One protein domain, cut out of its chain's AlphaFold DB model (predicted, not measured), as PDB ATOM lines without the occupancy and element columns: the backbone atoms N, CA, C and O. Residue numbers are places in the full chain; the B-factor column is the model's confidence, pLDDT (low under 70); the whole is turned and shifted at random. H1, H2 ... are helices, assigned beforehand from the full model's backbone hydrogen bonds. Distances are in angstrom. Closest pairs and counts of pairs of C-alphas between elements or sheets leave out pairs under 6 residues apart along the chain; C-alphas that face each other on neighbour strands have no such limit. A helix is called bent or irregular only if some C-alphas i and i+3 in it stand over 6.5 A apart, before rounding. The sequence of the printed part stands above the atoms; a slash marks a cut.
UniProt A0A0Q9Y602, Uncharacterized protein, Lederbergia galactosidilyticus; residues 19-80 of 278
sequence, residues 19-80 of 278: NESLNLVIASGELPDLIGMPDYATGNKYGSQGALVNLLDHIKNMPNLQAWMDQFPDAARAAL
ATOM      1  N   ASN A  19     132.916 131.445 132.818       87.88
ATOM      2  CA  ASN A  19     132.514 131.338 134.223       87.88
ATOM      3  C   ASN A  19     132.882 132.579 135.054       87.88
ATOM      4  O   ASN A  19     132.153 132.924 135.982       87.88
ATOM      5  N   GLU A  20     133.987 133.261 134.743       89.00
ATOM      6  CA  GLU A  20     134.381 134.490 135.444       89.00
ATOM      7  C   GLU A  20     133.468 135.649 135.052       89.00
ATOM      8  O   GLU A  20     132.918 136.325 135.924       89.00
ATOM      9  N   SER A  21     133.222 135.803 133.747       90.31
ATOM     10  CA  SER A  21     132.253 136.760 133.205       90.31
ATOM     11  C   SER A  21     130.857 136.543 133.796       90.31
ATOM     12  O   SER A  21     130.216 137.493 134.244       90.31
ATOM     13  N   LEU A  22     130.407 135.287 133.871       92.56
ATOM     14  CA  LEU A  22     129.124 134.918 134.465       92.56
ATOM     15  C   LEU A  22     129.055 135.319 135.943       92.56
ATOM     16  O   LEU A  22     128.074 135.924 136.365       92.56
ATOM     17  N   ASN A  23     130.100 135.040 136.727       90.06
ATOM     18  CA  ASN A  23     130.135 135.408 138.145       90.06
ATOM     19  C   ASN A  23     130.027 136.924 138.350       90.06
ATOM     20  O   ASN A  23     129.350 137.357 139.281       90.06
ATOM     21  N   LEU A  24     130.673 137.721 137.494       90.44
ATOM     22  CA  LEU A  24     130.612 139.183 137.553       90.44
ATOM     23  C   LEU A  24     129.210 139.710 137.235       90.44
ATOM     24  O   LEU A  24     128.711 140.557 137.971       90.44
ATOM     25  N   VAL A  25     128.563 139.178 136.193       92.12
ATOM     26  CA  VAL A  25     127.182 139.545 135.827       92.12
ATOM     27  C   VAL A  25     126.205 139.168 136.940       92.12
ATOM     28  O   VAL A  25     125.368 139.977 137.323       92.12
ATOM     29  N   ILE A  26     126.337 137.974 137.524       91.94
ATOM     30  CA  ILE A  26     125.495 137.580 138.659       91.94
ATOM     31  C   ILE A  26     125.723 138.497 139.870       91.94
ATOM     32  O   ILE A  26     124.763 138.910 140.520       91.94
ATOM     33  N   ALA A  27     126.978 138.830 140.177       89.75
ATOM     34  CA  ALA A  27     127.326 139.650 141.336       89.75
ATOM     35  C   ALA A  27     126.941 141.131 141.187       89.75
ATOM     36  O   ALA A  27     126.728 141.791 142.205       89.75
ATOM     37  N   SER A  28     126.852 141.662 139.961       90.50
ATOM     38  CA  SER A  28     126.437 143.052 139.731       90.50
ATOM     39  C   SER A  28     124.950 143.274 140.017       90.50
ATOM     40  O   SER A  28     124.554 144.390 140.347       90.50
ATOM     41  N   GLY A  29     124.126 142.228 139.894       87.12
ATOM     42  CA  GLY A  29     122.666 142.316 139.978       87.12
ATOM     43  C   GLY A  29     122.003 142.918 138.732       87.12
ATOM     44  O   GLY A  29     120.778 142.913 138.635       87.12
ATOM     45  N   GLU A  30     122.789 143.386 137.762       88.94
ATOM     46  CA  GLU A  30     122.325 143.883 136.464       88.94
ATOM     47  C   GLU A  30     122.279 142.719 135.467       88.94
ATOM     48  O   GLU A  30     123.114 142.593 134.570       88.94
ATOM     49  N   LEU A  31     121.327 141.807 135.687       92.06
ATOM     50  CA  LEU A  31     121.173 140.604 134.871       92.06
ATOM     51  C   LEU A  31     120.527 140.923 133.515       92.06
ATOM     52  O   LEU A  31     119.581 141.713 133.471       92.06
ATOM     53  N   PRO A  32     120.963 140.275 132.418       92.62
ATOM     54  CA  PRO A  32     120.207 140.286 131.172       92.62
ATOM     55  C   PRO A  32     118.892 139.506 131.329       92.62
ATOM     56  O   PRO A  32     118.773 138.633 132.190       92.62
ATOM     57  N   ASP A  33     117.928 139.760 130.439       93.25
ATOM     58  CA  ASP A  33     116.638 139.048 130.436       93.25
ATOM     59  C   ASP A  33     116.793 137.537 130.202       93.25
ATOM     60  O   ASP A  33     116.024 136.727 130.720       93.25
ATOM     61  N   LEU A  34     117.801 137.150 129.410       92.25
ATOM     62  CA  LEU A  34     118.163 135.766 129.132       92.25
ATOM     63  C   LEU A  34     119.656 135.572 129.361       92.25
ATOM     64  O   LEU A  34     120.483 136.331 128.858       92.25
ATOM     65  N   ILE A  35     120.001 134.503 130.074       91.81
ATOM     66  CA  ILE A  35     121.385 134.134 130.346       91.81
ATOM     67  C   ILE A  35     121.605 132.651 130.049       91.81
ATOM     68  O   ILE A  35     120.818 131.790 130.445       91.81
ATOM     69  N   GLY A  36     122.678 132.353 129.321       90.62
ATOM     70  CA  GLY A  36     123.138 130.982 129.144       90.62
ATOM     71  C   GLY A  36     123.690 130.442 130.460       90.62
ATOM     72  O   GLY A  36     124.387 131.147 131.179       90.62
ATOM     73  N   MET A  37     123.388 129.189 130.789       91.75
ATOM     74  CA  MET A  37     124.036 128.500 131.907       91.75
ATOM     75  C   MET A  37     124.955 127.416 131.349       91.75
ATOM     76  O   MET A  37     124.539 126.700 130.434       91.75
ATOM     77  N   PRO A  38     126.186 127.279 131.874       88.19
ATOM     78  CA  PRO A  38     127.128 126.284 131.371       88.19
ATOM     79  C   PRO A  38     126.666 124.857 131.697       88.19
ATOM     80  O   PRO A  38     126.919 123.930 130.933       88.19
ATOM     81  N   ASP A  39     125.962 124.688 132.819       89.50
ATOM     82  CA  ASP A  39     125.418 123.421 133.290       89.50
ATOM     83  C   ASP A  39     124.274 123.635 134.304       89.50
ATOM     84  O   ASP A  39     124.007 124.750 134.770       89.50
ATOM     85  N   TYR A  40     123.591 122.541 134.660       92.31
ATOM     86  CA  TYR A  40     122.523 122.558 135.663       92.31
ATOM     87  C   TYR A  40     123.026 122.899 137.067       92.31
ATOM     88  O   TYR A  40     122.302 123.542 137.819       92.31
ATOM     89  N   ALA A  41     124.249 122.514 137.439       91.44
ATOM     90  CA  ALA A  41     124.774 122.766 138.781       91.44
ATOM     91  C   ALA A  41     124.943 124.272 139.046       91.44
ATOM     92  O   ALA A  41     124.526 124.782 140.089       91.44
ATOM     93  N   THR A  42     125.486 124.991 138.069       93.31
ATOM     94  CA  THR A  42     125.663 126.442 138.075       93.31
ATOM     95  C   THR A  42     124.315 127.152 138.052       93.31
ATOM     96  O   THR A  42     124.078 128.042 138.872       93.31
ATOM     97  N   GLY A  43     123.392 126.705 137.194       94.69
ATOM     98  CA  GLY A  43     122.023 127.218 137.177       94.69
ATOM     99  C   GLY A  43     121.298 127.027 138.512       94.69
ATOM    100  O   GLY A  43     120.697 127.964 139.023       94.69
ATOM    101  N   ASN A  44     121.420 125.858 139.141       95.06
ATOM    102  CA  ASN A  44     120.812 125.573 140.444       95.06
ATOM    103  C   ASN A  44     121.428 126.422 141.566       95.06
ATOM    104  O   ASN A  44     120.711 126.931 142.431       95.06
ATOM    105  N   LYS A  45     122.750 126.642 141.539       93.88
ATOM    106  CA  LYS A  45     123.441 127.536 142.480       93.88
ATOM    107  C   LYS A  45     122.887 128.960 142.393       93.88
ATOM    108  O   LYS A  45     122.530 129.528 143.419       93.88
ATOM    109  N   TYR A  46     122.792 129.537 141.197       94.50
ATOM    110  CA  TYR A  46     122.315 130.916 141.038       94.50
ATOM    111  C   TYR A  46     120.799 131.049 141.184       94.50
ATOM    112  O   TYR A  46     120.313 132.009 141.780       94.50
ATOM    113  N   GLY A  47     120.048 130.047 140.743       94.19
ATOM    114  CA  GLY A  47     118.610 129.966 140.951       94.19
ATOM    115  C   GLY A  47     118.220 129.912 142.426       94.19
ATOM    116  O   GLY A  47     117.331 130.648 142.854       94.19
ATOM    117  N   SER A  48     118.913 129.106 143.235       92.62
ATOM    118  CA  SER A  48     118.665 129.036 144.686       92.62
ATOM    119  C   SER A  48     119.038 130.329 145.425       92.62
ATOM    120  O   SER A  48     118.462 130.622 146.472       92.62
ATOM    121  N   GLN A  49     119.938 131.140 144.857       92.25
ATOM    122  CA  GLN A  49     120.261 132.495 145.324       92.25
ATOM    123  C   GLN A  49     119.251 133.559 144.860       92.25
ATOM    124  O   GLN A  49     119.351 134.713 145.272       92.25
ATOM    125  N   GLY A  50     118.272 133.186 144.030       91.88
ATOM    126  CA  GLY A  50     117.225 134.079 143.534       91.88
ATOM    127  C   GLY A  50     117.577 134.839 142.255       91.88
ATOM    128  O   GLY A  50     116.803 135.700 141.851       91.88
ATOM    129  N   ALA A  51     118.702 134.528 141.604       93.75
ATOM    130  CA  ALA A  51     119.098 135.184 140.355       93.75
ATOM    131  C   ALA A  51     118.308 134.690 139.132       93.75
ATOM    132  O   ALA A  51     118.222 135.399 138.135       93.75
ATOM    133  N   LEU A  52     117.741 133.478 139.187       95.31
ATOM    134  CA  LEU A  52     117.003 132.869 138.077       95.31
ATOM    135  C   LEU A  52     115.563 132.554 138.481       95.31
ATOM    136  O   LEU A  52     115.296 132.118 139.603       95.31
ATOM    137  N   VAL A  53     114.641 132.731 137.536       95.62
ATOM    138  CA  VAL A  53     113.234 132.359 137.701       95.62
ATOM    139  C   VAL A  53     113.058 130.840 137.657       95.62
ATOM    140  O   VAL A  53     113.764 130.135 136.937       95.62
ATOM    141  N   ASN A  54     112.088 130.325 138.413       97.06
ATOM    142  CA  ASN A  54     111.648 128.942 138.279       97.06
ATOM    143  C   ASN A  54     110.749 128.795 137.044       97.06
ATOM    144  O   ASN A  54     109.624 129.294 137.023       97.06
ATOM    145  N   LEU A  55     111.205 128.055 136.037       96.19
ATOM    146  CA  LEU A  55     110.440 127.802 134.815       96.19
ATOM    147  C   LEU A  55     109.108 127.092 135.107       96.19
ATOM    148  O   LEU A  55     108.111 127.345 134.430       96.19
ATOM    149  N   LEU A  56     109.050 126.248 136.143       96.56
ATOM    150  CA  LEU A  56     107.827 125.507 136.472       96.56
ATOM    151  C   LEU A  56     106.672 126.419 136.909       96.56
ATOM    152  O   LEU A  56     105.515 126.075 136.661       96.56
ATOM    153  N   ASP A  57     106.954 127.603 137.461       97.50
ATOM    154  CA  ASP A  57     105.913 128.569 137.845       97.50
ATOM    155  C   ASP A  57     105.160 129.115 136.617       97.50
ATOM    156  O   ASP A  57     104.007 129.543 136.710       97.50
ATOM    157  N   HIS A  58     105.782 129.039 135.438       96.44
ATOM    158  CA  HIS A  58     105.250 129.530 134.170       96.44
ATOM    159  C   HIS A  58     104.849 128.409 133.201       96.44
ATOM    160  O   HIS A  58     104.478 128.696 132.063       96.44
ATOM    161  N   ILE A  59     104.877 127.139 133.625       95.88
ATOM    162  CA  ILE A  59     104.732 125.981 132.724       95.88
ATOM    163  C   ILE A  59     103.420 125.980 131.926       95.88
ATOM    164  O   ILE A  59     103.392 125.570 130.768       95.88
ATOM    165  N   LYS A  60     102.341 126.543 132.491       95.38
ATOM    166  CA  LYS A  60     101.043 126.703 131.807       95.38
ATOM    167  C   LYS A  60     101.130 127.555 130.537       95.38
ATOM    168  O   LYS A  60     100.345 127.349 129.618       95.38
ATOM    169  N   ASN A  61     102.082 128.488 130.486       95.69
ATOM    170  CA  ASN A  61     102.343 129.348 129.331       95.69
ATOM    171  C   ASN A  61     103.390 128.743 128.378       95.69
ATOM    172  O   ASN A  61     103.694 129.336 127.348       95.69
ATOM    173  N   MET A  62     103.944 127.571 128.706       95.25
ATOM    174  CA  MET A  62     105.000 126.895 127.951       95.25
ATOM    175  C   MET A  62     104.559 125.484 127.527       95.25
ATOM    176  O   MET A  62     105.184 124.494 127.916       95.25
ATOM    177  N   PRO A  63     103.497 125.351 126.705       95.62
ATOM    178  CA  PRO A  63     102.922 124.050 126.350       95.62
ATOM    179  C   PRO A  63     103.917 123.119 125.642       95.62
ATOM    180  O   PRO A  63     103.863 121.909 125.830       95.62
ATOM    181  N   ASN A  64     104.864 123.676 124.881       94.69
ATOM    182  CA  ASN A  64     105.914 122.892 124.226       94.69
ATOM    183  C   ASN A  64     106.908 122.302 125.235       94.69
ATOM    184  O   ASN A  64     107.338 121.164 125.071       94.69
ATOM    185  N   LEU A  65     107.250 123.052 126.289       94.44
ATOM    186  CA  LEU A  65     108.113 122.551 127.357       94.44
ATOM    187  C   LEU A  65     107.389 121.475 128.171       94.44
ATOM    188  O   LEU A  65     107.979 120.436 128.444       94.44
ATOM    189  N   GLN A  66     106.107 121.680 128.493       95.81
ATOM    190  CA  GLN A  66     105.294 120.665 129.169       95.81
ATOM    191  C   GLN A  66     105.251 119.359 128.362       95.81
ATOM    192  O   GLN A  66     105.592 118.304 128.888       95.81
ATOM    193  N   ALA A  67     104.911 119.438 127.071       96.12
ATOM    194  CA  ALA A  67     104.869 118.268 126.197       96.12
ATOM    195  C   ALA A  67     106.234 117.562 126.102       96.12
ATOM    196  O   ALA A  67     106.301 116.334 126.099       96.12
ATOM    197  N   TRP A  68     107.328 118.328 126.066       94.19
ATOM    198  CA  TRP A  68     108.680 117.776 126.073       94.19
ATOM    199  C   TRP A  68     109.001 117.052 127.386       94.19
ATOM    200  O   TRP A  68     109.548 115.953 127.361       94.19
ATOM    201  N   MET A  69     108.633 117.626 128.536       94.56
ATOM    202  CA  MET A  69     108.850 116.999 129.844       94.56
ATOM    203  C   MET A  69     108.064 115.693 129.990       94.56
ATOM    204  O   MET A  69     108.589 114.729 130.545       94.56
ATOM    205  N   ASP A  70     106.844 115.646 129.454       95.50
ATOM    206  CA  ASP A  70     106.014 114.438 129.442       95.50
ATOM    207  C   ASP A  70     106.623 113.348 128.542       95.50
ATOM    208  O   ASP A  70     106.561 112.160 128.864       95.50
ATOM    209  N   GLN A  71     107.250 113.745 127.431       94.50
ATOM    210  CA  GLN A  71     107.945 112.836 126.520       94.50
ATOM    211  C   GLN A  71     109.278 112.323 127.092       94.50
ATOM    212  O   GLN A  71     109.640 111.168 126.858       94.50
ATOM    213  N   PHE A  72     110.011 113.158 127.835       93.38
ATOM    214  CA  PHE A  72     111.346 112.860 128.367       93.38
ATOM    215  C   PHE A  72     111.411 113.039 129.894       93.38
ATOM    216  O   PHE A  72     112.173 113.874 130.393       93.38
ATOM    217  N   PRO A  73     110.658 112.237 130.671       93.69
ATOM    218  CA  PRO A  73     110.503 112.450 132.109       93.69
ATOM    219  C   PRO A  73     111.824 112.329 132.878       93.69
ATOM    220  O   PRO A  73     112.043 113.055 133.844       93.69
ATOM    221  N   ASP A  74     112.731 111.451 132.451       90.69
ATOM    222  CA  ASP A  74     114.028 111.265 133.108       90.69
ATOM    223  C   ASP A  74     114.940 112.485 132.913       90.69
ATOM    224  O   ASP A  74     115.566 112.951 133.865       90.69
ATOM    225  N   ALA A  75     114.962 113.049 131.701       90.25
ATOM    226  CA  ALA A  75     115.731 114.251 131.394       90.25
ATOM    227  C   ALA A  75     115.131 115.495 132.066       90.25
ATOM    228  O   ALA A  75     115.865 116.330 132.592       90.25
ATOM    229  N   ALA A  76     113.800 115.588 132.124       93.19
ATOM    230  CA  ALA A  76     113.111 116.631 132.875       93.19
ATOM    231  C   ALA A  76     113.453 116.572 134.371       93.19
ATOM    232  O   ALA A  76     113.756 117.604 134.966       93.19
ATOM    233  N   ARG A  77     113.472 115.370 134.971       92.69
ATOM    234  CA  ARG A  77     113.901 115.182 136.366       92.69
ATOM    235  C   ARG A  77     115.363 115.568 136.582       92.69
ATOM    236  O   ARG A  77     115.669 116.154 137.613       92.69
ATOM    237  N   ALA A  78     116.248 115.273 135.630       90.31
ATOM    238  CA  ALA A  78     117.668 115.617 135.728       90.31
ATOM    239  C   ALA A  78     117.933 117.136 135.738       90.31
ATOM    240  O   ALA A  78     118.951 117.571 136.270       90.31
ATOM    241  N   ALA A  79     117.020 117.939 135.185       92.94
ATOM    242  CA  ALA A  79     117.105 119.399 135.200       92.94
ATOM    243  C   ALA A  79     116.547 120.039 136.487       92.94
ATOM    244  O   ALA A  79     116.620 121.260 136.641       92.94
ATOM    245  N   LEU A  80     115.971 119.250 137.402       95.25
ATOM    246  CA  LEU A  80     115.455 119.770 138.666       95.25
ATOM    247  C   LEU A  80     116.591 120.048 139.652       95.25
ATOM    248  O   LEU A  80     117.512 119.255 139.846       95.25
TER     249      LEU A  80
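AT A GLANCE: This is residues 19 to 80 of the 278 residues of an uncharacterized protein of Lederbergia galactosidilyticus (UniProt A0A0Q9Y602). Five short helices form a loose, elongated string, H1 and H2 side by side at one end, H3, H4 and H5 turning two corners at the other. The printed part has 62 residues and is all helix. The radius of gyration of the C-alphas is 13.2 A, the spans 37 by 22 by 16 A.

IN THESE COORDINATES: H1, residues 19 to 28, begins at C-alpha (132.514, 131.338, 134.223). H2 is residues 40 to 48, H3 55 to 61, H4 63 to 71, and H5 73 to 78, ending at C-alpha (117.668, 115.617, 135.728). H3 is irregular: C-alphas 57 and 60 are 8.0 A apart.

HOW THE PARTS SIT: H1 and H2 are close but not clearly touching, their closest C-alphas, Ile 26 and Tyr 46, 7.8 A apart. H3 and H4 only just touch, only at the corner, with 3 pairs of C-alphas within 8 A. In H3 1 of 3 O i to N i+4 pairs and 3 of 4 O i to N i+3 pairs are within hydrogen-bond range.

THE WHOLE: The link H1 to H2 is long. The printed part has no cut.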